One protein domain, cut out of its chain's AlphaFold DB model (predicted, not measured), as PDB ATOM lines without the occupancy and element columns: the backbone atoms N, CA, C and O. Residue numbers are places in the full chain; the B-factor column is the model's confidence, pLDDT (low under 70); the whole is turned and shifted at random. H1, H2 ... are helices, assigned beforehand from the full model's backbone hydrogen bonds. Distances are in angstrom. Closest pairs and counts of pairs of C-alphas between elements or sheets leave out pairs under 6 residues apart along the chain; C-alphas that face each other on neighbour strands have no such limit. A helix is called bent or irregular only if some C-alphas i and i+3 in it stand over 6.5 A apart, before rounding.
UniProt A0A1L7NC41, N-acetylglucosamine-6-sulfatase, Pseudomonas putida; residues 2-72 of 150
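What this domain is: This is residues 2 to 72 of the 150 residues of the protein "N-acetylglucosamine-6-sulfatase" of Pseudomonas putida (UniProt A0A1L7NC41). One long helix, H2, runs through a flat layer of helices; the shorter H3 folds back beside its first part in an uneven helical hairpin, and the short H4 packs on the beginning of H3. The short H1 sits loosely on the other side of H2, away from H3 and H4, and residues 32 to 38 stick out at one end. The printed part has 71 residues, with four named helices in the order H1, H2, H3, H4 and no named strand; its class is all helix, with 46 residues in helices. It is compact, with a radius of gyration of the C-alphas of 12.8 A, and spans 37 by 26 by 14 A.

Where its parts are: H1 is residues 2 to 8, 10.2 A long, and begins at C-alpha 2 at (148.883, 126.145, -1.353). H2 is residues 14 to 33, 29.8 A long, and ends at C-alpha 33 at (142.530, 145.600, 8.622). H2 is irregular, but only just: C-alphas 15 and 18 are 6.7 A apart. H3 is residues 45 to 56, 16.4 A long. H4 is residues 62 to 68, 10.1 A long, and ends at C-alpha 68 at (144.582, 147.222, -10.145).

How they stand to each other: H1 touches no helix but is near H2: they are close but not clearly touching, with the closest C-alphas, those of Phe 4 and Ile 20, 6.7 A apart. Their lines stand at a steep tilt of 51 degrees, opposite ways. H1 is apart from H3 and from H4. H2 and H3 touch and form a helical hairpin, at a shallow tilt of 7 degrees, opposite ways; their closest C-alphas, those of Tyr 14 and Phe 56, are 6.2 A apart. H3 and H4 form another helical hairpin, opposite ways at a tilt of 35.2 degrees, only just steep. H3 touches H4 with residues 45 to 49 alone, and the closest C-alphas, those of Leu 45 and Leu 67, are 6.1 A apart. H2 and H4 are close but not clearly touching: their closest C-alphas, those of Ala 21 and Leu 63, are 7.8 A apart. They run the same way at a shallow tilt of 34 degrees, only just short of steep. In H1, H3 and H4 every O i to N i+4 pair is within hydrogen-bond range; in H2 it is 14 of 16.

The domain as a whole: The two C-alphas farthest apart are those of Pro 37 and Asp 57, at 38.2 A. The printed part has no cut. The links from H1 to H2 and from H3 to H4 are tight, with 5 residues each; the link from H2 to H3, with 11 residues, is long. Residues 32 to 38, of which 32 and 33 belong to H2, stand free. The mean pLDDT of the printed part is 92.4, and no printed residue is under 70; H1 has a mean of 79.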
ATOM      1  N   ARG A   2     148.402 127.317  -2.118       77.94
ATOM      2  CA  ARG A   2     148.883 126.145  -1.353       77.94
ATOM      3  C   ARG A   2     147.832 125.505  -0.438       77.94
ATOM      4  O   ARG A   2     147.437 124.373  -0.655       77.94
ATOM      5  N   HIS A   3     147.269 126.292   0.477       77.56
ATOM      6  CA  HIS A   3     146.195 125.843   1.367       77.56
ATOM      7  C   HIS A   3     144.958 125.279   0.649       77.56
ATOM      8  O   HIS A   3     144.313 124.395   1.189       77.56
ATOM      9  N   PHE A   4     144.610 125.789  -0.538       81.00
ATOM     10  CA  PHE A   4     143.478 125.272  -1.311       81.00
ATOM     11  C   PHE A   4     143.814 123.898  -1.904       81.00
ATOM     12  O   PHE A   4     143.024 122.971  -1.787       81.00
ATOM     13  N   ILE A   5     145.019 123.750  -2.468       79.44
ATOM     14  CA  ILE A   5     145.526 122.471  -2.992       79.44
ATOM     15  C   ILE A   5     145.585 121.423  -1.871       79.44
ATOM     16  O   ILE A   5     145.120 120.300  -2.055       79.44
ATOM     17  N   ASP A   6     146.090 121.813  -0.697       79.69
ATOM     18  CA  ASP A   6     146.189 120.939   0.477       79.69
ATOM     19  C   ASP A   6     144.811 120.498   1.007       79.69
ATOM     20  O   ASP A   6     144.699 119.432   1.607       79.69
ATOM     21  N   GLN A   7     143.767 121.312   0.814       77.81
ATOM     22  CA  GLN A   7     142.401 121.005   1.250       77.81
ATOM     23  C   GLN A   7     141.640 120.128   0.253       77.81
ATOM     24  O   GLN A   7     140.945 119.201   0.664       77.81
ATOM     25  N   GLU A   8     141.747 120.426  -1.041       79.19
ATOM     26  CA  GLU A   8     140.970 119.753  -2.086       79.19
ATOM     27  C   GLU A   8     141.575 118.406  -2.505       79.19
ATOM     28  O   GLU A   8     140.856 117.550  -3.018       79.19
ATOM     29  N   CYS A   9     142.880 118.194  -2.283       78.25
ATOM     30  CA  CYS A   9     143.584 116.933  -2.560       78.25
ATOM     31  C   CYS A   9     143.371 116.388  -3.990       78.25
ATOM     32  O   CYS A   9     143.359 115.175  -4.210       78.25
ATOM     33  N   ARG A  10     143.209 117.282  -4.969       80.94
ATOM     34  CA  ARG A  10     143.076 116.976  -6.400       80.94
ATOM     35  C   ARG A  10     143.797 118.020  -7.244       80.94
ATOM     36  O   ARG A  10     144.104 119.111  -6.761       80.94
ATOM     37  N   ASP A  11     143.993 117.708  -8.521       81.38
ATOM     38  CA  ASP A  11     144.526 118.670  -9.482       81.38
ATOM     39  C   ASP A  11     143.630 119.915  -9.567       81.38
ATOM     40  O   ASP A  11     142.392 119.838  -9.566       81.38
ATOM     41  N   THR A  12     144.277 121.081  -9.627       84.19
ATOM     42  CA  THR A  12     143.599 122.372  -9.786       84.19
ATOM     43  C   THR A  12     143.037 122.476 -11.197       84.19
ATOM     44  O   THR A  12     143.750 122.231 -12.171       84.19
ATOM     45  N   CYS A  13     141.778 122.884 -11.326       90.31
ATOM     46  CA  CYS A  13     141.151 123.181 -12.608       90.31
ATOM     47  C   CYS A  13     140.823 124.675 -12.726       90.31
ATOM     48  O   CYS A  13     140.843 125.416 -11.743       90.31
ATOM     49  N   TYR A  14     140.479 125.134 -13.931       92.00
ATOM     50  CA  TYR A  14     140.157 126.546 -14.172       92.00
ATOM     51  C   TYR A  14     139.047 127.080 -13.247       92.00
ATOM     52  O   TYR A  14     139.127 128.207 -12.757       92.00
ATOM     53  N   ALA A  15     138.043 126.252 -12.936       93.38
ATOM     54  CA  ALA A  15     136.935 126.631 -12.056       93.38
ATOM     55  C   ALA A  15     137.375 126.945 -10.611       93.38
ATOM     56  O   ALA A  15     136.649 127.628  -9.885       93.38
ATOM     57  N   ASP A  16     138.570 126.508 -10.208       93.50
ATOM     58  CA  ASP A  16     139.135 126.789  -8.890       93.50
ATOM     59  C   ASP A  16     139.766 128.183  -8.808       93.50
ATOM     60  O   ASP A  16     139.805 128.774  -7.724       93.50
ATOM     61  N   ILE A  17     140.219 128.750  -9.936       93.56
ATOM     62  CA  ILE A  17     140.944 130.030  -9.974       93.56
ATOM     63  C   ILE A  17     140.167 131.153  -9.277       93.56
ATOM     64  O   ILE A  17     140.749 131.823  -8.414       93.56
ATOM     65  N   PRO A  18     138.857 131.360  -9.533       94.62
ATOM     66  CA  PRO A  18     138.117 132.398  -8.833       94.62
ATOM     67  C   PRO A  18     138.051 132.191  -7.315       94.62
ATOM     68  O   PRO A  18     138.070 133.163  -6.560       94.62
ATOM     69  N   THR A  19     137.966 130.942  -6.855       94.38
ATOM     70  CA  THR A  19     137.906 130.606  -5.425       94.38
ATOM     71  C   THR A  19     139.257 130.828  -4.755       94.38
ATOM     72  O   THR A  19     139.312 131.480  -3.710       94.38
ATOM     73  N   ILE A  20     140.348 130.386  -5.387       93.50
ATOM     74  CA  ILE A  20     141.717 130.615  -4.912       93.50
ATOM     75  C   ILE A  20     141.996 132.117  -4.791       93.50
ATOM     76  O   ILE A  20     142.462 132.579  -3.746       93.50
ATOM     77  N   ALA A  21     141.664 132.883  -5.831       95.00
ATOM     78  CA  ALA A  21     141.867 134.322  -5.859       95.00
ATOM     79  C   ALA A  21     141.053 135.046  -4.778       95.00
ATOM     80  O   ALA A  21     141.606 135.854  -4.036       95.00
ATOM     81  N   ARG A  22     139.762 134.724  -4.619       95.62
ATOM     82  CA  ARG A  22     138.930 135.299  -3.546       95.62
ATOM     83  C   ARG A  22     139.465 134.970  -2.155       95.62
ATOM     84  O   ARG A  22     139.460 135.844  -1.294       95.62
ATOM     85  N   GLY A  23     139.945 133.745  -1.939       94.88
ATOM     86  CA  GLY A  23     140.572 133.351  -0.677       94.88
ATOM     87  C   GLY A  23     141.807 134.195  -0.357       94.88
ATOM     88  O   GLY A  23     141.928 134.712   0.750       94.88
ATOM     89  N   GLN A  24     142.678 134.403  -1.349       95.19
ATOM     90  CA  GLN A  24     143.859 135.250  -1.198       95.19
ATOM     91  C   GLN A  24     143.495 136.709  -0.894       95.19
ATOM     92  O   GLN A  24     144.051 137.285   0.037       95.19
ATOM     93  N   LEU A  25     142.535 137.284  -1.625       95.94
ATOM     94  CA  LEU A  25     142.046 138.645  -1.378       95.94
ATOM     95  C   LEU A  25     141.500 138.790   0.045       95.94
ATOM     96  O   LEU A  25     141.860 139.722   0.752       95.94
ATOM     97  N   ALA A  26     140.705 137.820   0.499       96.25
ATOM     98  CA  ALA A  26     140.127 137.846   1.834       96.25
ATOM     99  C   ALA A  26     141.175 137.698   2.954       96.25
ATOM    100  O   ALA A  26     140.932 138.143   4.077       96.25
ATOM    101  N   TRP A  27     142.311 137.040   2.714       95.00
ATOM    102  CA  TRP A  27     143.427 137.032   3.671       95.00
ATOM    103  C   TRP A  27     144.202 138.338   3.658       95.00
ATOM    104  O   TRP A  27     144.524 138.851   4.727       95.00
ATOM    105  N   GLU A  28     144.455 138.888   2.472       96.62
ATOM    106  CA  GLU A  28     145.098 140.189   2.336       96.62
ATOM    107  C   GLU A  28     144.285 141.279   3.051       96.62
ATOM    108  O   GLU A  28     144.847 142.044   3.829       96.62
ATOM    109  N   ASP A  29     142.964 141.311   2.860       97.06
ATOM    110  CA  ASP A  29     142.087 142.315   3.473       97.06
ATOM    111  C   ASP A  29     142.090 142.215   5.001       97.06
ATOM    112  O   ASP A  29     142.333 143.211   5.678       97.06
ATOM    113  N   ARG A  30     141.966 141.003   5.556       97.12
ATOM    114  CA  ARG A  30     142.072 140.780   7.011       97.12
ATOM    115  C   ARG A  30     143.429 141.178   7.584       97.12
ATOM    116  O   ARG A  30     143.516 141.576   8.743       97.12
ATOM    117  N   ALA A  31     144.503 141.021   6.815       96.56
ATOM    118  CA  ALA A  31     145.833 141.433   7.248       96.56
ATOM    119  C   ALA A  31     145.995 142.961   7.186       96.56
ATOM    120  O   ALA A  31     146.605 143.551   8.076       96.56
ATOM    121  N   ARG A  32     145.401 143.619   6.181       96.62
ATOM    122  CA  ARG A  32     145.370 145.087   6.064       96.62
ATOM    123  C   ARG A  32     144.514 145.746   7.141       96.62
ATOM    124  O   ARG A  32     144.902 146.791   7.648       96.62
ATOM    125  N   GLU A  33     143.398 145.130   7.529       97.50
ATOM    126  CA  GLU A  33     142.530 145.600   8.622       97.50
ATOM    127  C   GLU A  33     143.268 145.711   9.964       97.50
ATOM    128  O   GLU A  33     142.932 146.562  10.783       97.50
ATOM    129  N   GLN A  34     144.306 144.896  10.180       96.94
ATOM    130  CA  GLN A  34     145.148 144.973  11.380       96.94
ATOM    131  C   GLN A  34     146.082 146.193  11.382       96.94
ATOM    132  O   GLN A  34     146.719 146.457  12.399       96.94
ATOM    133  N   ALA A  35     146.172 146.916  10.259       94.50
ATOM    134  CA  ALA A  35     147.007 148.097  10.060       94.50
ATOM    135  C   ALA A  35     148.441 147.952  10.619       94.50
ATOM    136  O   ALA A  35     148.900 148.819  11.370       94.50
ATOM    137  N   PRO A  36     149.166 146.859  10.297       95.50
ATOM    138  CA  PRO A  36     150.529 146.702  10.778       95.50
ATOM    139  C   PRO A  36     151.442 147.761  10.136       95.50
ATOM    140  O   PRO A  36     151.201 148.169   8.998       95.50
ATOM    141  N   PRO A  37     152.538 148.158  10.805       92.25
ATOM    142  CA  PRO A  37     153.516 149.080  10.223       92.25
ATOM    143  C   PRO A  37     154.209 148.504   8.977       92.25
ATOM    144  O   PRO A  37     154.729 149.250   8.157       92.25
ATOM    145  N   LEU A  38     154.222 147.175   8.831       95.56
ATOM    146  CA  LEU A  38     154.707 146.464   7.654       95.56
ATOM    147  C   LEU A  38     153.831 145.233   7.415       95.56
ATOM    148  O   LEU A  38     153.647 144.418   8.321       95.56
ATOM    149  N   LEU A  39     153.346 145.068   6.184       97.06
ATOM    150  CA  LEU A  39     152.623 143.879   5.740       97.06
ATOM    151  C   LEU A  39     153.378 143.212   4.586       97.06
ATOM    152  O   LEU A  39     153.519 143.794   3.513       97.06
ATOM    153  N   ILE A  40     153.840 141.980   4.801       96.44
ATOM    154  CA  ILE A  40     154.466 141.150   3.764       96.44
ATOM    155  C   ILE A  40     153.423 140.159   3.250       96.44
ATOM    156  O   ILE A  40     152.808 139.441   4.037       96.44
ATOM    157  N   LEU A  41     153.235 140.116   1.932       95.88
ATOM    158  CA  LEU A  41     152.241 139.276   1.270       95.88
ATOM    159  C   LEU A  41     152.929 138.216   0.411       95.88
ATOM    160  O   LEU A  41     153.629 138.545  -0.545       95.88
ATOM    161  N   ASP A  42     152.696 136.946   0.741       91.94
ATOM    162  CA  ASP A  42     153.089 135.796  -0.072       91.94
ATOM    163  C   ASP A  42     151.835 134.956  -0.397       91.94
ATOM    164  O   ASP A  42     151.243 134.342   0.487       91.94
ATOM    165  N   THR A  43     151.308 134.922  -1.620       85.12
ATOM    166  CA  THR A  43     151.789 135.523  -2.875       85.12
ATOM    167  C   THR A  43     150.906 136.704  -3.320       85.12
ATOM    168  O   THR A  43     150.072 137.205  -2.569       85.12
ATOM    169  N   HIS A  44     151.080 137.151  -4.564       92.69
ATOM    170  CA  HIS A  44     150.423 138.302  -5.181       92.69
ATOM    171  C   HIS A  44     149.308 137.888  -6.166       92.69
ATOM    172  O   HIS A  44     149.336 136.776  -6.700       92.69
ATOM    173  N   LEU A  45     148.294 138.733  -6.416       95.06
ATOM    174  CA  LEU A  45     147.174 138.348  -7.300       95.06
ATOM    175  C   LEU A  45     147.629 138.166  -8.758       95.06
ATOM    176  O   LEU A  45     147.120 137.286  -9.448       95.06
ATOM    177  N   LEU A  46     148.658 138.913  -9.177       96.38
ATOM    178  CA  LEU A  46     149.329 138.741 -10.472       96.38
ATOM    179  C   LEU A  46     149.762 137.292 -10.706       96.38
ATOM    180  O   LEU A  46     149.586 136.772 -11.802       96.38
ATOM    181  N   SER A  47     150.268 136.616  -9.668       93.62
ATOM    182  CA  SER A  47     150.677 135.217  -9.776       93.62
ATOM    183  C   SER A  47     149.499 134.328 -10.172       93.62
ATOM    184  O   SER A  47     149.653 133.468 -11.028       93.62
ATOM    185  N   ASN A  48     148.307 134.559  -9.605       93.44
ATOM    186  CA  ASN A  48     147.106 133.800  -9.971       93.44
ATOM    187  C   ASN A  48     146.701 134.059 -11.424       93.44
ATOM    188  O   ASN A  48     146.357 133.114 -12.125       93.44
ATOM    189  N   MET A  49     146.769 135.313 -11.886       95.88
ATOM    190  CA  MET A  49     146.462 135.652 -13.280       95.88
ATOM    191  C   MET A  49     147.411 134.948 -14.256       95.88
ATOM    192  O   MET A  49     146.959 134.310 -15.204       95.88
ATOM    193  N   LEU A  50     148.721 135.027 -14.004       94.88
ATOM    194  CA  LEU A  50     149.733 134.419 -14.870       94.88
ATOM    195  C   LEU A  50     149.650 132.889 -14.860       94.88
ATOM    196  O   LEU A  50     149.742 132.274 -15.917       94.88
ATOM    197  N   TRP A  51     149.411 132.270 -13.699       92.44
ATOM    198  CA  TRP A  51     149.185 130.825 -13.619       92.44
ATOM    199  C   TRP A  51     147.907 130.385 -14.324       92.44
ATOM    200  O   TRP A  51     147.916 129.348 -14.979       92.44
ATOM    201  N   SER A  52     146.830 131.167 -14.223       94.31
ATOM    202  CA  SER A  52     145.583 130.875 -14.929       94.31
ATOM    203  C   SER A  52     145.817 130.823 -16.440       94.31
ATOM    204  O   SER A  52     145.475 129.829 -17.074       94.31
ATOM    205  N   HIS A  53     146.503 131.826 -16.997       94.00
ATOM    206  CA  HIS A  53     146.880 131.820 -18.411       94.00
ATOM    207  C   HIS A  53     147.814 130.658 -18.764       94.00
ATOM    208  O   HIS A  53     147.580 129.968 -19.749       94.00
ATOM    209  N   ALA A  54     148.848 130.403 -17.960       90.44
ATOM    210  CA  ALA A  54     149.824 129.356 -18.254       90.44
ATOM    211  C   ALA A  54     149.226 127.938 -18.234       90.44
ATOM    212  O   ALA A  54     149.681 127.079 -18.986       90.44
ATOM    213  N   LEU A  55     148.240 127.679 -17.368       89.75
ATOM    214  CA  LEU A  55     147.646 126.348 -17.191       89.75
ATOM    215  C   LEU A  55     146.369 126.138 -18.008       89.75
ATOM    216  O   LEU A  55     146.070 125.001 -18.370       89.75
ATOM    217  N   PHE A  56     145.607 127.201 -18.272       93.50
ATOM    218  CA  PHE A  56     144.252 127.096 -18.822       93.50
ATOM    219  C   PHE A  56     143.998 127.986 -20.043       93.50
ATOM    220  O   PHE A  56     142.891 127.944 -20.570       93.50
ATOM    221  N   ASP A  57     144.983 128.781 -20.480       94.38
ATOM    222  CA  ASP A  57     144.860 129.751 -21.585       94.38
ATOM    223  C   ASP A  57     143.697 130.752 -21.406       94.38
ATOM    224  O   ASP A  57     143.192 131.354 -22.349       94.38
ATOM    225  N   ASP A  58     143.266 130.952 -20.158       95.25
ATOM    226  CA  ASP A  58     142.134 131.794 -19.779       95.25
ATOM    227  C   ASP A  58     142.399 132.383 -18.383       95.25
ATOM    228  O   ASP A  58     143.143 131.822 -17.574       95.25
ATOM    229  N   CYS A  59     141.803 133.530 -18.083       95.19
ATOM    230  CA  CYS A  59     141.884 134.208 -16.802       95.19
ATOM    231  C   CYS A  59     140.551 134.906 -16.507       95.19
ATOM    232  O   CYS A  59     140.074 135.680 -17.342       95.19
ATOM    233  N   PRO A  60     139.950 134.691 -15.321       94.81
ATOM    234  CA  PRO A  60     138.715 135.369 -14.961       94.81
ATOM    235  C   PRO A  60     138.837 136.896 -15.126       94.81
ATOM    236  O   PRO A  60     139.710 137.510 -14.504       94.81
ATOM    237  N   PRO A  61     137.944 137.544 -15.898       92.19
ATOM    238  CA  PRO A  61     138.135 138.924 -16.366       92.19
ATOM    239  C   PRO A  61     138.151 139.963 -15.238       92.19
ATOM    240  O   PRO A  61     138.649 141.073 -15.401       92.19
ATOM    241  N   TRP A  62     137.616 139.605 -14.070       95.88
ATOM    242  CA  TRP A  62     137.597 140.464 -12.895       95.88
ATOM    243  C   TRP A  62     138.953 140.535 -12.174       95.88
ATOM    244  O   TRP A  62     139.155 141.455 -11.382       95.88
ATOM    245  N   LEU A  63     139.881 139.596 -12.411       96.06
ATOM    246  CA  LEU A  63     141.133 139.519 -11.649       96.06
ATOM    247  C   LEU A  63     142.034 140.723 -11.877       96.06
ATOM    248  O   LEU A  63     142.554 141.271 -10.910       96.06
ATOM    249  N   GLU A  64     142.194 141.162 -13.127       95.06
ATOM    250  CA  GLU A  64     143.040 142.320 -13.420       95.06
ATOM    251  C   GLU A  64     142.474 143.589 -12.778       95.06
ATOM    252  O   GLU A  64     143.206 144.351 -12.154       95.06
ATOM    253  N   GLN A  65     141.155 143.777 -12.846       96.25
ATOM    254  CA  GLN A  65     140.484 144.906 -12.202       96.25
ATOM    255  C   GLN A  65     140.652 144.865 -10.679       96.25
ATOM    256  O   GLN A  65     140.974 145.882 -10.067       96.25
ATOM    257  N   ALA A  66     140.486 143.689 -10.064       96.81
ATOM    258  CA  ALA A  66     140.688 143.508  -8.630       96.81
ATOM    259  C   ALA A  66     142.146 143.735  -8.213       96.81
ATOM    260  O   ALA A  66     142.390 144.279  -7.138       96.81
ATOM    261  N   LEU A  67     143.111 143.346  -9.051       96.75
ATOM    262  CA  LEU A  67     144.525 143.604  -8.811       96.75
ATOM    263  C   LEU A  67     144.843 145.103  -8.903       96.75
ATOM    264  O   LEU A  67     145.492 145.643  -8.015       96.75
ATOM    265  N   LEU A  68     144.353 145.787  -9.939       96.19
ATOM    266  CA  LEU A  68     144.582 147.222 -10.145       96.19
ATOM    267  C   LEU A  68     143.890 148.106  -9.102       96.19
ATOM    268  O   LEU A  68     144.326 149.229  -8.868       96.19
ATOM    269  N   ALA A  69     142.830 147.613  -8.460       96.56
ATOM    270  CA  ALA A  69     142.175 148.301  -7.352       96.56
ATOM    271  C   ALA A  69     143.000 148.279  -6.050       96.56
ATOM    272  O   ALA A  69     142.645 148.965  -5.089       96.56
ATOM    273  N   ARG A  70     144.082 147.490  -5.990       95.06
ATOM    274  CA  ARG A  70     144.936 147.361  -4.806       95.06
ATOM    275  C   ARG A  70     146.171 148.239  -4.896       95.06
ATOM    276  O   ARG A  70     146.697 148.526  -5.966       95.06
ATOM    277  N   ARG A  71     146.662 148.618  -3.718       95.00
ATOM    278  CA  ARG A  71     147.925 149.330  -3.547       95.00
ATOM    279  C   ARG A  71     148.971 148.396  -2.953       95.00
ATOM    280  O   ARG A  71     148.753 147.813  -1.888       95.00
ATOM    281  N   TYR A  72     150.118 148.331  -3.610       96.88
ATOM    282  CA  TYR A  72     151.326 147.687  -3.116       96.88
ATOM    283  C   TYR A  72     152.465 148.696  -3.217       96.88
ATOM    284  O   TYR A  72     152.688 149.266  -4.283       96.88
TER     285      TYR A  72